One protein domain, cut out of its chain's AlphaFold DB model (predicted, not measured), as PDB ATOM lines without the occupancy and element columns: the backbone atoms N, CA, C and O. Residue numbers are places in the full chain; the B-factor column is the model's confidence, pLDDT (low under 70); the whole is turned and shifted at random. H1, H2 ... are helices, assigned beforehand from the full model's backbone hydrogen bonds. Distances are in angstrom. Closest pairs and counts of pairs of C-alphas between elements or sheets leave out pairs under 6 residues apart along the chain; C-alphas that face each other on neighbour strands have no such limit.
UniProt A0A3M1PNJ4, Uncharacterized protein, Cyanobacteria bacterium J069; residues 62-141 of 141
ATOM      1  N   LEU A  62     198.156 141.186 257.171       60.41
ATOM      2  CA  LEU A  62     197.650 142.392 256.521       60.41
ATOM      3  C   LEU A  62     198.090 143.619 257.341       60.41
ATOM      4  O   LEU A  62     198.064 143.548 258.575       60.41
ATOM      5  N   PRO A  63     198.487 144.728 256.691       61.81
ATOM      6  CA  PRO A  63     198.928 145.922 257.398       61.81
ATOM      7  C   PRO A  63     197.870 146.356 258.419       61.81
ATOM      8  O   PRO A  63     196.689 146.489 258.100       61.81
ATOM      9  N   ALA A  64     198.304 146.558 259.667       61.19
ATOM     10  CA  ALA A  64     197.417 146.841 260.800       61.19
ATOM     11  C   ALA A  64     196.665 148.178 260.663       61.19
ATOM     12  O   ALA A  64     195.625 148.376 261.290       61.19
ATOM     13  N   ALA A  65     197.179 149.090 259.837       63.19
ATOM     14  CA  ALA A  65     196.547 150.356 259.515       63.19
ATOM     15  C   ALA A  65     196.207 150.384 258.024       63.19
ATOM     16  O   ALA A  65     197.100 150.329 257.177       63.19
ATOM     17  N   LEU A  66     194.916 150.500 257.702       65.06
ATOM     18  CA  LEU A  66     194.520 150.836 256.341       65.06
ATOM     19  C   LEU A  66     194.972 152.274 256.041       65.06
ATOM     20  O   LEU A  66     194.711 153.163 256.860       65.06
ATOM     21  N   PRO A  67     195.610 152.533 254.888       68.31
ATOM     22  CA  PRO A  67     195.916 153.892 254.475       68.31
ATOM     23  C   PRO A  67     194.626 154.712 254.391       68.31
ATOM     24  O   PRO A  67     193.576 154.231 253.951       68.31
ATOM     25  N   THR A  68     194.697 155.961 254.850       77.44
ATOM     26  CA  THR A  68     193.570 156.891 254.779       77.44
ATOM     27  C   THR A  68     193.197 157.111 253.320       77.44
ATOM     28  O   THR A  68     194.025 157.553 252.527       77.44
ATOM     29  N   ALA A  69     191.949 156.802 252.961       78.19
ATOM     30  CA  ALA A  69     191.479 156.974 251.596       78.19
ATOM     31  C   ALA A  69     191.560 158.460 251.190       78.19
ATOM     32  O   ALA A  69     190.981 159.298 251.891       78.19
ATOM     33  N   PRO A  70     192.238 158.811 250.080       84.69
ATOM     34  CA  PRO A  70     192.272 160.181 249.592       84.69
ATOM     35  C   PRO A  70     190.863 160.668 249.255       84.69
ATOM     36  O   PRO A  70     190.071 159.964 248.628       84.69
ATOM     37  N   THR A  71     190.549 161.902 249.626       89.31
ATOM     38  CA  THR A  71     189.304 162.543 249.207       89.31
ATOM     39  C   THR A  71     189.412 163.052 247.768       89.31
ATOM     40  O   THR A  71     190.494 163.178 247.189       89.31
ATOM     41  N   GLN A  72     188.274 163.408 247.168       89.50
ATOM     42  CA  GLN A  72     188.266 164.092 245.872       89.50
ATOM     43  C   GLN A  72     189.095 165.387 245.903       89.50
ATOM     44  O   GLN A  72     189.785 165.684 244.926       89.50
ATOM     45  N   ALA A  73     189.029 166.149 246.999       89.75
ATOM     46  CA  ALA A  73     189.787 167.386 247.153       89.75
ATOM     47  C   ALA A  73     191.297 167.109 247.146       89.75
ATOM     48  O   ALA A  73     192.035 167.795 246.444       89.75
ATOM     49  N   ASP A  74     191.733 166.039 247.818       90.50
ATOM     50  CA  ASP A  74     193.140 165.632 247.836       90.50
ATOM     51  C   ASP A  74     193.632 165.253 246.438       90.50
ATOM     52  O   ASP A  74     194.716 165.659 246.021       90.50
ATOM     53  N   LEU A  75     192.828 164.510 245.670       89.44
ATOM     54  CA  LEU A  75     193.180 164.152 244.294       89.44
ATOM     55  C   LEU A  75     193.247 165.382 243.380       89.44
ATOM     56  O   LEU A  75     194.164 165.490 242.564       89.44
ATOM     57  N   GLN A  76     192.316 166.325 243.528       90.81
ATOM     58  CA  GLN A  76     192.353 167.586 242.784       90.81
ATOM     59  C   GLN A  76     193.563 168.437 243.162       90.81
ATOM     60  O   GLN A  76     194.187 169.014 242.281       90.81
ATOM     61  N   GLN A  77     193.946 168.477 244.434       92.00
ATOM     62  CA  GLN A  77     195.139 169.196 244.865       92.00
ATOM     63  C   GLN A  77     196.420 168.543 244.324       92.00
ATOM     64  O   GLN A  77     197.320 169.242 243.862       92.00
ATOM     65  N   ARG A  78     196.495 167.205 244.337       89.81
ATOM     66  CA  ARG A  78     197.670 166.441 243.878       89.81
ATOM     67  C   ARG A  78     197.855 166.475 242.361       89.81
ATOM     68  O   ARG A  78     198.987 166.534 241.889       89.81
ATOM     69  N   TYR A  79     196.764 166.413 241.598       91.69
ATOM     70  CA  TYR A  79     196.804 166.240 240.139       91.69
ATOM     71  C   TYR A  79     196.142 167.389 239.358       91.69
ATOM     72  O   TYR A  79     196.006 167.323 238.135       91.69
ATOM     73  N   GLY A  80     195.711 168.446 240.047       90.31
ATOM     74  CA  GLY A  80     195.158 169.690 239.504       90.31
ATOM     75  C   GLY A  80     193.700 169.606 239.047       90.31
ATOM     76  O   GLY A  80     192.881 170.454 239.390       90.31
ATOM     77  N   SER A  81     193.348 168.604 238.244       91.62
ATOM     78  CA  SER A  81     192.007 168.489 237.658       91.62
ATOM     79  C   SER A  81     191.562 167.040 237.501       91.62
ATOM     80  O   SER A  81     192.364 166.112 237.591       91.62
ATOM     81  N   TYR A  82     190.279 166.835 237.191       90.44
ATOM     82  CA  TYR A  82     189.738 165.516 236.852       90.44
ATOM     83  C   TYR A  82     190.519 164.838 235.709       90.44
ATOM     84  O   TYR A  82     190.869 163.660 235.793       90.44
ATOM     85  N   ASN A  83     190.857 165.592 234.656       90.94
ATOM     86  CA  ASN A  83     191.654 165.073 233.542       90.94
ATOM     87  C   ASN A  83     193.092 164.758 233.971       90.94
ATOM     88  O   ASN A  83     193.641 163.741 233.544       90.94
ATOM     89  N   GLY A  84     193.668 165.572 234.860       92.00
ATOM     90  CA  GLY A  84     194.962 165.292 235.483       92.00
ATOM     91  C   GLY A  84     194.947 163.987 236.281       92.00
ATOM     92  O   GLY A  84     195.817 163.144 236.082       92.00
ATOM     93  N   CYS A  85     193.900 163.754 237.078       92.44
ATOM     94  CA  CYS A  85     193.709 162.506 237.824       92.44
ATOM     95  C   CYS A  85     193.609 161.296 236.887       92.44
ATOM     96  O   CYS A  85     194.229 160.267 237.141       92.44
ATOM     97  N   ARG A  86     192.867 161.409 235.777       92.44
ATOM     98  CA  ARG A  86     192.766 160.332 234.776       92.44
ATOM     99  C   ARG A  86     194.097 160.046 234.087       92.44
ATOM    100  O   ARG A  86     194.417 158.881 233.857       92.44
ATOM    101  N   SER A  87     194.866 161.084 233.763       91.88
ATOM    102  CA  SER A  87     196.198 160.917 233.177       91.88
ATOM    103  C   SER A  87     197.144 160.245 234.170       91.88
ATOM    104  O   SER A  87     197.801 159.266 233.825       91.88
ATOM    105  N   ALA A  88     197.155 160.706 235.423       92.06
ATOM    106  CA  ALA A  88     197.944 160.112 236.497       92.06
ATOM    107  C   ALA A  88     197.567 158.643 236.730       92.06
ATOM    108  O   ALA A  88     198.447 157.791 236.780       92.06
ATOM    109  N   ALA A  89     196.271 158.324 236.771       90.88
ATOM    110  CA  ALA A  89     195.786 156.954 236.912       90.88
ATOM    111  C   ALA A  89     196.358 156.035 235.816       90.88
ATOM    112  O   ALA A  89     196.863 154.957 236.120       90.88
ATOM    113  N   LYS A  90     196.393 156.497 234.558       89.88
ATOM    114  CA  LYS A  90     196.996 155.747 233.445       89.88
ATOM    115  C   LYS A  90     198.501 155.516 233.635       89.88
ATOM    116  O   LYS A  90     198.973 154.414 233.374       89.88
ATOM    117  N   HIS A  91     199.250 156.516 234.106       88.44
ATOM    118  CA  HIS A  91     200.681 156.360 234.413       88.44
ATOM    119  C   HIS A  91     200.943 155.389 235.569       88.44
ATOM    120  O   HIS A  91     202.000 154.767 235.620       88.44
ATOM    121  N   LEU A  92     199.980 155.234 236.476       86.38
ATOM    122  CA  LEU A  92     200.041 154.293 237.592       86.38
ATOM    123  C   LEU A  92     199.570 152.877 237.215       86.38
ATOM    124  O   LEU A  92     199.529 152.014 238.087       86.38
ATOM    125  N   GLY A  93     199.217 152.629 235.947       87.31
ATOM    126  CA  GLY A  93     198.714 151.332 235.477       87.31
ATOM    127  C   GLY A  93     197.240 151.070 235.804       87.31
ATOM    128  O   GLY A  93     196.775 149.938 235.698       87.31
ATOM    129  N   ILE A  94     196.486 152.100 236.202       89.62
ATOM    130  CA  ILE A  94     195.048 151.999 236.462       89.62
ATOM    131  C   ILE A  94     194.301 152.166 235.139       89.62
ATOM    132  O   ILE A  94     194.308 153.238 234.524       89.62
ATOM    133  N   HIS A  95     193.608 151.111 234.719       89.69
ATOM    134  CA  HIS A  95     192.819 151.100 233.493       89.69
ATOM    135  C   HIS A  95     191.324 151.060 233.803       89.69
ATOM    136  O   HIS A  95     190.840 150.163 234.485       89.69
ATOM    137  N   PHE A  96     190.584 152.025 233.254       88.94
ATOM    138  CA  PHE A  96     189.126 152.057 233.327       88.94
ATOM    139  C   PHE A  96     188.528 151.698 231.960       88.94
ATOM    140  O   PHE A  96     188.970 152.257 230.953       88.94
ATOM    141  N   PRO A  97     187.508 150.823 231.894       87.25
ATOM    142  CA  PRO A  97     186.869 150.453 230.628       87.25
ATOM    143  C   PRO A  97     186.048 151.601 230.020       87.25
ATOM    144  O   PRO A  97     185.829 151.647 228.814       87.25
ATOM    145  N   LYS A  98     185.578 152.531 230.856       89.19
ATOM    146  CA  LYS A  98     184.815 153.727 230.477       89.19
ATOM    147  C   LYS A  98     185.367 154.944 231.218       89.19
ATOM    148  O   LYS A  98     186.249 154.819 232.064       89.19
ATOM    149  N   THR A  99     184.835 156.126 230.916       89.62
ATOM    150  CA  THR A  99     185.121 157.346 231.680       89.62
ATOM    151  C   THR A  99     184.709 157.149 233.148       89.62
ATOM    152  O   THR A  99     183.528 156.905 233.395       89.62
ATOM    153  N   PRO A 100     185.648 157.214 234.113       91.69
ATOM    154  CA  PRO A 100     185.362 156.876 235.505       91.69
ATOM    155  C   PRO A 100     184.628 157.997 236.247       91.69
ATOM    156  O   PRO A 100     184.878 159.173 236.002       91.69
ATOM    157  N   SER A 101     183.774 157.687 237.215       93.25
ATOM    158  CA  SER A 101     183.270 158.715 238.141       93.25
ATOM    159  C   SER A 101     184.372 159.191 239.106       93.25
ATOM    160  O   SER A 101     185.400 158.532 239.282       93.25
ATOM    161  N   TRP A 102     184.148 160.315 239.794       91.50
ATOM    162  CA  TRP A 102     185.035 160.753 240.883       91.50
ATOM    163  C   TRP A 102     185.181 159.698 241.985       91.50
ATOM    164  O   TRP A 102     186.289 159.460 242.453       91.50
ATOM    165  N   SER A 103     184.092 159.014 242.347       91.06
ATOM    166  CA  SER A 103     184.125 157.926 243.331       91.06
ATOM    167  C   SER A 103     184.975 156.740 242.870       91.06
ATOM    168  O   SER A 103     185.719 156.178 243.669       91.06
ATOM    169  N   GLN A 104     184.925 156.389 241.580       91.31
ATOM    170  CA  GLN A 104     185.762 155.332 241.007       91.31
ATOM    171  C   GLN A 104     187.242 155.717 240.984       91.31
ATOM    172  O   GLN A 104     188.085 154.862 241.241       91.31
ATOM    173  N   LEU A 105     187.564 156.986 240.710       91.75
ATOM    174  CA  LEU A 105     188.939 157.478 240.813       91.75
ATOM    175  C   LEU A 105     189.441 157.372 242.252       91.75
ATOM    176  O   LEU A 105     190.466 156.739 242.472       91.75
ATOM    177  N   VAL A 106     188.699 157.922 243.217       92.12
ATOM    178  CA  VAL A 106     189.050 157.838 244.643       92.12
ATOM    179  C   VAL A 106     189.318 156.395 245.053       92.12
ATOM    180  O   VAL A 106     190.410 156.100 245.527       92.12
ATOM    181  N   ALA A 107     188.379 155.486 244.778       90.19
ATOM    182  CA  ALA A 107     188.551 154.075 245.097       90.19
ATOM    183  C   ALA A 107     189.821 153.497 244.451       90.19
ATOM    184  O   ALA A 107     190.640 152.895 245.140       90.19
ATOM    185  N   ALA A 108     190.023 153.712 243.149       90.25
ATOM    186  CA  ALA A 108     191.174 153.163 242.438       90.25
ATOM    187  C   ALA A 108     192.517 153.659 242.997       90.25
ATOM    188  O   ALA A 108     193.440 152.860 243.149       90.25
ATOM    189  N   PHE A 109     192.625 154.948 243.338       90.69
ATOM    190  CA  PHE A 109     193.830 155.502 243.959       90.69
ATOM    191  C   PHE A 109     194.077 154.906 245.349       90.69
ATOM    192  O   PHE A 109     195.207 154.504 245.623       90.69
ATOM    193  N   THR A 110     193.034 154.751 246.174       89.12
ATOM    194  CA  THR A 110     193.141 154.067 247.474       89.12
ATOM    195  C   THR A 110     193.667 152.643 247.309       89.12
ATOM    196  O   THR A 110     194.627 152.254 247.968       89.12
ATOM    197  N   TYR A 111     193.074 151.856 246.406       87.81
ATOM    198  CA  TYR A 111     193.472 150.461 246.214       87.81
ATOM    199  C   TYR A 111     194.906 150.330 245.702       87.81
ATOM    200  O   TYR A 111     195.632 149.460 246.174       87.81
ATOM    201  N   VAL A 112     195.345 151.190 244.777       87.50
ATOM    202  CA  VAL A 112     196.740 151.168 244.304       87.50
ATOM    203  C   VAL A 112     197.725 151.435 245.437       87.50
ATOM    204  O   VAL A 112     198.769 150.785 245.493       87.50
ATOM    205  N   GLU A 113     197.407 152.360 246.339       84.88
ATOM    206  CA  GLU A 113     198.253 152.666 247.493       84.88
ATOM    207  C   GLU A 113     198.319 151.475 248.463       84.88
ATOM    208  O   GLU A 113     199.417 151.035 248.809       84.88
ATOM    209  N   VAL A 114     197.172 150.859 248.773       85.50
ATOM    210  CA  VAL A 114     197.092 149.632 249.590       85.50
ATOM    211  C   VAL A 114     197.900 148.489 248.973       85.50
ATOM    212  O   VAL A 114     198.676 147.839 249.672       85.50
ATOM    213  N   PHE A 115     197.747 148.230 247.671       85.00
ATOM    214  CA  PHE A 115     198.469 147.144 247.003       85.00
ATOM    215  C   PHE A 115     199.978 147.365 247.022       85.00
ATOM    216  O   PHE A 115     200.726 146.418 247.253       85.00
ATOM    217  N   ARG A 116     200.434 148.603 246.805       83.69
ATOM    218  CA  ARG A 116     201.862 148.938 246.883       83.69
ATOM    219  C   ARG A 116     202.416 148.686 248.273       83.69
ATOM    220  O   ARG A 116     203.465 148.060 248.386       83.69
ATOM    221  N   GLN A 117     201.695 149.130 249.298       83.06
ATOM    222  CA  GLN A 117     202.101 148.937 250.681       83.06
ATOM    223  C   GLN A 117     202.161 147.447 251.034       83.06
ATOM    224  O   GLN A 117     203.182 146.984 251.518       83.06
ATOM    225  N   LEU A 118     201.142 146.666 250.662       83.06
ATOM    226  CA  LEU A 118     201.115 145.221 250.905       83.06
ATOM    227  C   LEU A 118     202.281 144.495 250.226       83.06
ATOM    228  O   LEU A 118     202.944 143.672 250.853       83.06
ATOM    229  N   VAL A 119     202.549 144.792 248.950       83.06
ATOM    230  CA  VAL A 119     203.666 144.173 248.217       83.06
ATOM    231  C   VAL A 119     205.004 144.555 248.847       83.06
ATOM    232  O   VAL A 119     205.886 143.705 248.956       83.06
ATOM    233  N   GLN A 120     205.157 145.807 249.277       80.88
ATOM    234  CA  GLN A 120     206.372 146.278 249.933       80.88
ATOM    235  C   GLN A 120     206.573 145.621 251.303       80.88
ATOM    236  O   GLN A 120     207.666 145.122 251.568       80.88
ATOM    237  N   ASP A 121     205.527 145.556 252.125       82.00
ATOM    238  CA  ASP A 121     205.551 144.908 253.438       82.00
ATOM    239  C   ASP A 121     205.892 143.418 253.293       82.00
ATOM    240  O   ASP A 121     206.752 142.899 254.004       82.00
ATOM    241  N   TYR A 122     205.286 142.738 252.312       81.50
ATOM    242  CA  TYR A 122     205.582 141.337 252.015       81.50
ATOM    243  C   TYR A 122     207.031 141.128 251.563       81.50
ATOM    244  O   TYR A 122     207.718 140.234 252.058       81.50
ATOM    245  N   ALA A 123     207.514 141.964 250.641       80.88
ATOM    246  CA  ALA A 123     208.883 141.884 250.142       80.88
ATOM    247  C   ALA A 123     209.916 142.116 251.255       80.88
ATOM    248  O   ALA A 123     210.936 141.430 251.285       80.88
ATOM    249  N   GLN A 124     209.638 143.045 252.177       79.50
ATOM    250  CA  GLN A 124     210.483 143.306 253.343       79.50
ATOM    251  C   GLN A 124     210.481 142.132 254.328       79.50
ATOM    252  O   GLN A 124     211.547 141.736 254.788       79.50
ATOM    253  N   GLN A 125     209.315 141.551 254.624       79.88
ATOM    254  CA  GLN A 125     209.198 140.419 255.555       79.88
ATOM    255  C   GLN A 125     209.906 139.152 255.063       79.88
ATOM    256  O   GLN A 125     210.405 138.381 255.877       79.88
ATOM    257  N   GLN A 126     209.923 138.916 253.752       79.31
ATOM    258  CA  GLN A 126     210.486 137.704 253.145       79.31
ATOM    259  C   GLN A 126     211.903 137.911 252.579       79.31
ATOM    260  O   GLN A 126     212.416 137.025 251.900       79.31
ATOM    261  N   GLU A 127     212.513 139.083 252.808       77.62
ATOM    262  CA  GLU A 127     213.824 139.473 252.260       77.62
ATOM    263  C   GLU A 127     213.943 139.245 250.738       77.62
ATOM    264  O   GLU A 127     215.000 138.888 250.212       77.62
ATOM    265  N   ILE A 128     212.845 139.447 249.998       74.81
ATOM    266  CA  ILE A 128     212.804 139.169 248.558       74.81
ATOM    267  C   ILE A 128     213.606 140.244 247.821       74.81
ATOM    268  O   ILE A 128     213.107 141.324 247.488       74.81
ATOM    269  N   ALA A 129     214.865 139.932 247.526       72.00
ATOM    270  CA  ALA A 129     215.697 140.721 246.633       72.00
ATOM    271  C   ALA A 129     215.291 140.466 245.168       72.00
ATOM    272  O   ALA A 129     215.141 139.322 244.745       72.00
ATOM    273  N   GLY A 130     215.137 141.531 244.372       73.12
ATOM    274  CA  GLY A 130     214.962 141.417 242.913       73.12
ATOM    275  C   GLY A 130     213.586 141.775 242.342       73.12
ATOM    276  O   GLY A 130     213.360 141.562 241.158       73.12
ATOM    277  N   LEU A 131     212.679 142.374 243.121       72.75
ATOM    278  CA  LEU A 131     211.385 142.862 242.605       72.75
ATOM    279  C   LEU A 131     211.468 144.199 241.839       72.75
ATOM    280  O   LEU A 131     210.456 144.702 241.350       72.75
ATOM    281  N   SER A 132     212.661 144.791 241.713       75.94
ATOM    282  CA  SER A 132     212.840 146.050 240.986       75.94
ATOM    283  C   SER A 132     212.482 145.882 239.507       75.94
ATOM    284  O   SER A 132     213.039 145.033 238.816       75.94
ATOM    285  N   GLY A 133     211.541 146.694 239.022       76.31
ATOM    286  CA  GLY A 133     211.064 146.654 237.635       76.31
ATOM    287  C   GLY A 133     209.972 145.618 237.349       76.31
ATOM    288  O   GLY A 133     209.496 145.555 236.215       76.31
ATOM    289  N   VAL A 134     209.527 144.842 238.344       80.31
ATOM    290  CA  VAL A 134     208.408 143.903 238.179       80.31
ATOM    291  C   VAL A 134     207.077 144.651 238.293       80.31
ATOM    292  O   VAL A 134     206.812 145.332 239.283       80.31
ATOM    293  N   GLY A 135     206.228 144.524 237.270       81.69
ATOM    294  CA  GLY A 135     204.885 145.101 237.233       81.69
ATOM    295  C   GLY A 135     203.807 144.026 237.337       81.69
ATOM    296  O   GLY A 135     203.851 143.031 236.619       81.69
ATOM    297  N   PHE A 136     202.811 144.251 238.194       78.69
ATOM    298  CA  PHE A 136     201.644 143.381 238.331       78.69
ATOM    299  C   PHE A 136     200.388 144.114 237.866       78.69
ATOM    300  O   PHE A 136     200.191 145.288 238.175       78.69
ATOM    301  N   THR A 137     199.516 143.414 237.142       81.38
ATOM    302  CA  THR A 137     198.199 143.927 236.755       81.38
ATOM    303  C   THR A 137     197.128 143.090 237.430       81.38
ATOM    304  O   THR A 137     197.048 141.883 237.217       81.38
ATOM    305  N   VAL A 138     196.295 143.740 238.239       78.25
ATOM    306  CA  VAL A 138     195.173 143.108 238.940       78.25
ATOM    307  C   VAL A 138     193.877 143.656 238.358       78.25
ATOM    308  O   VAL A 138     193.711 144.866 238.226       78.25
ATOM    309  N   THR A 139     192.958 142.767 237.986       79.31
ATOM    310  CA  THR A 139     191.634 143.140 237.471       79.31
ATOM    311  C   THR A 139     190.567 142.735 238.479       79.31
ATOM    312  O   THR A 139     190.424 141.554 238.787       79.31
ATOM    313  N   LEU A 140     189.820 143.718 238.981       72.62
ATOM    314  CA  LEU A 140     188.662 143.503 239.849       72.62
ATOM    315  C   LEU A 140     187.442 143.182 238.966       72.62
ATOM    316  O   LEU A 140     187.198 143.902 237.995       72.62
ATOM    317  N   LYS A 141     186.728 142.090 239.266       70.50
ATOM    318  CA  LYS A 141     185.484 141.687 238.586       70.50
ATOM    319  C   LYS A 141     184.263 142.109 239.387       70.50
ATOM    320  O   LYS A 141     184.330 141.993 240.628       70.50
TER     321      LYS A 141
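This is residues 62 to 141 of the 141 residues of an uncharacterized protein of Cyanobacteria bacterium J069 (UniProt A0A3M1PNJ4). One long helix, H3, makes the length of the domain, and two short helices, H1 and H2, pack on its first part, meeting each other at a corner. From the other end of H3, residues 126 to 141 fold back with no named element. The printed part has 80 residues, with three named helices in the order H1, H2, H3 and no named strand: all helix. It is only just loose, close to compact, with a radius of gyration of the C-alphas of 14.0 A, and elongated, spanning 39 by 25 by 25 A.

H3, residues 102 to 125, runs 34.8 A from C-alpha 102 at (185.035, 160.753, 240.883) to C-alpha 125 at (209.198, 140.419, 255.555). H2 is residues 82 to 91, 14.5 A; H1 is residues 72 to 79, 10.5 A.

H3 touches H2 with residues 102 to 109 alone, closest at the C-alphas of Phe 109 and Ala 89, 7.5 A, at a shallow tilt of 31 degrees. H3 touches H1 with residues 102 to 106 alone, closest at the C-alphas of Val 106 and Gln 72, 6.4 A. H1 and H2 touch only at the corner. In H1, H2 and H3 every O i to N i+4 pair is within hydrogen-bond range.

The printed part has no cut and no long link between helices. Residues 62 to 67 have pLDDT under 70.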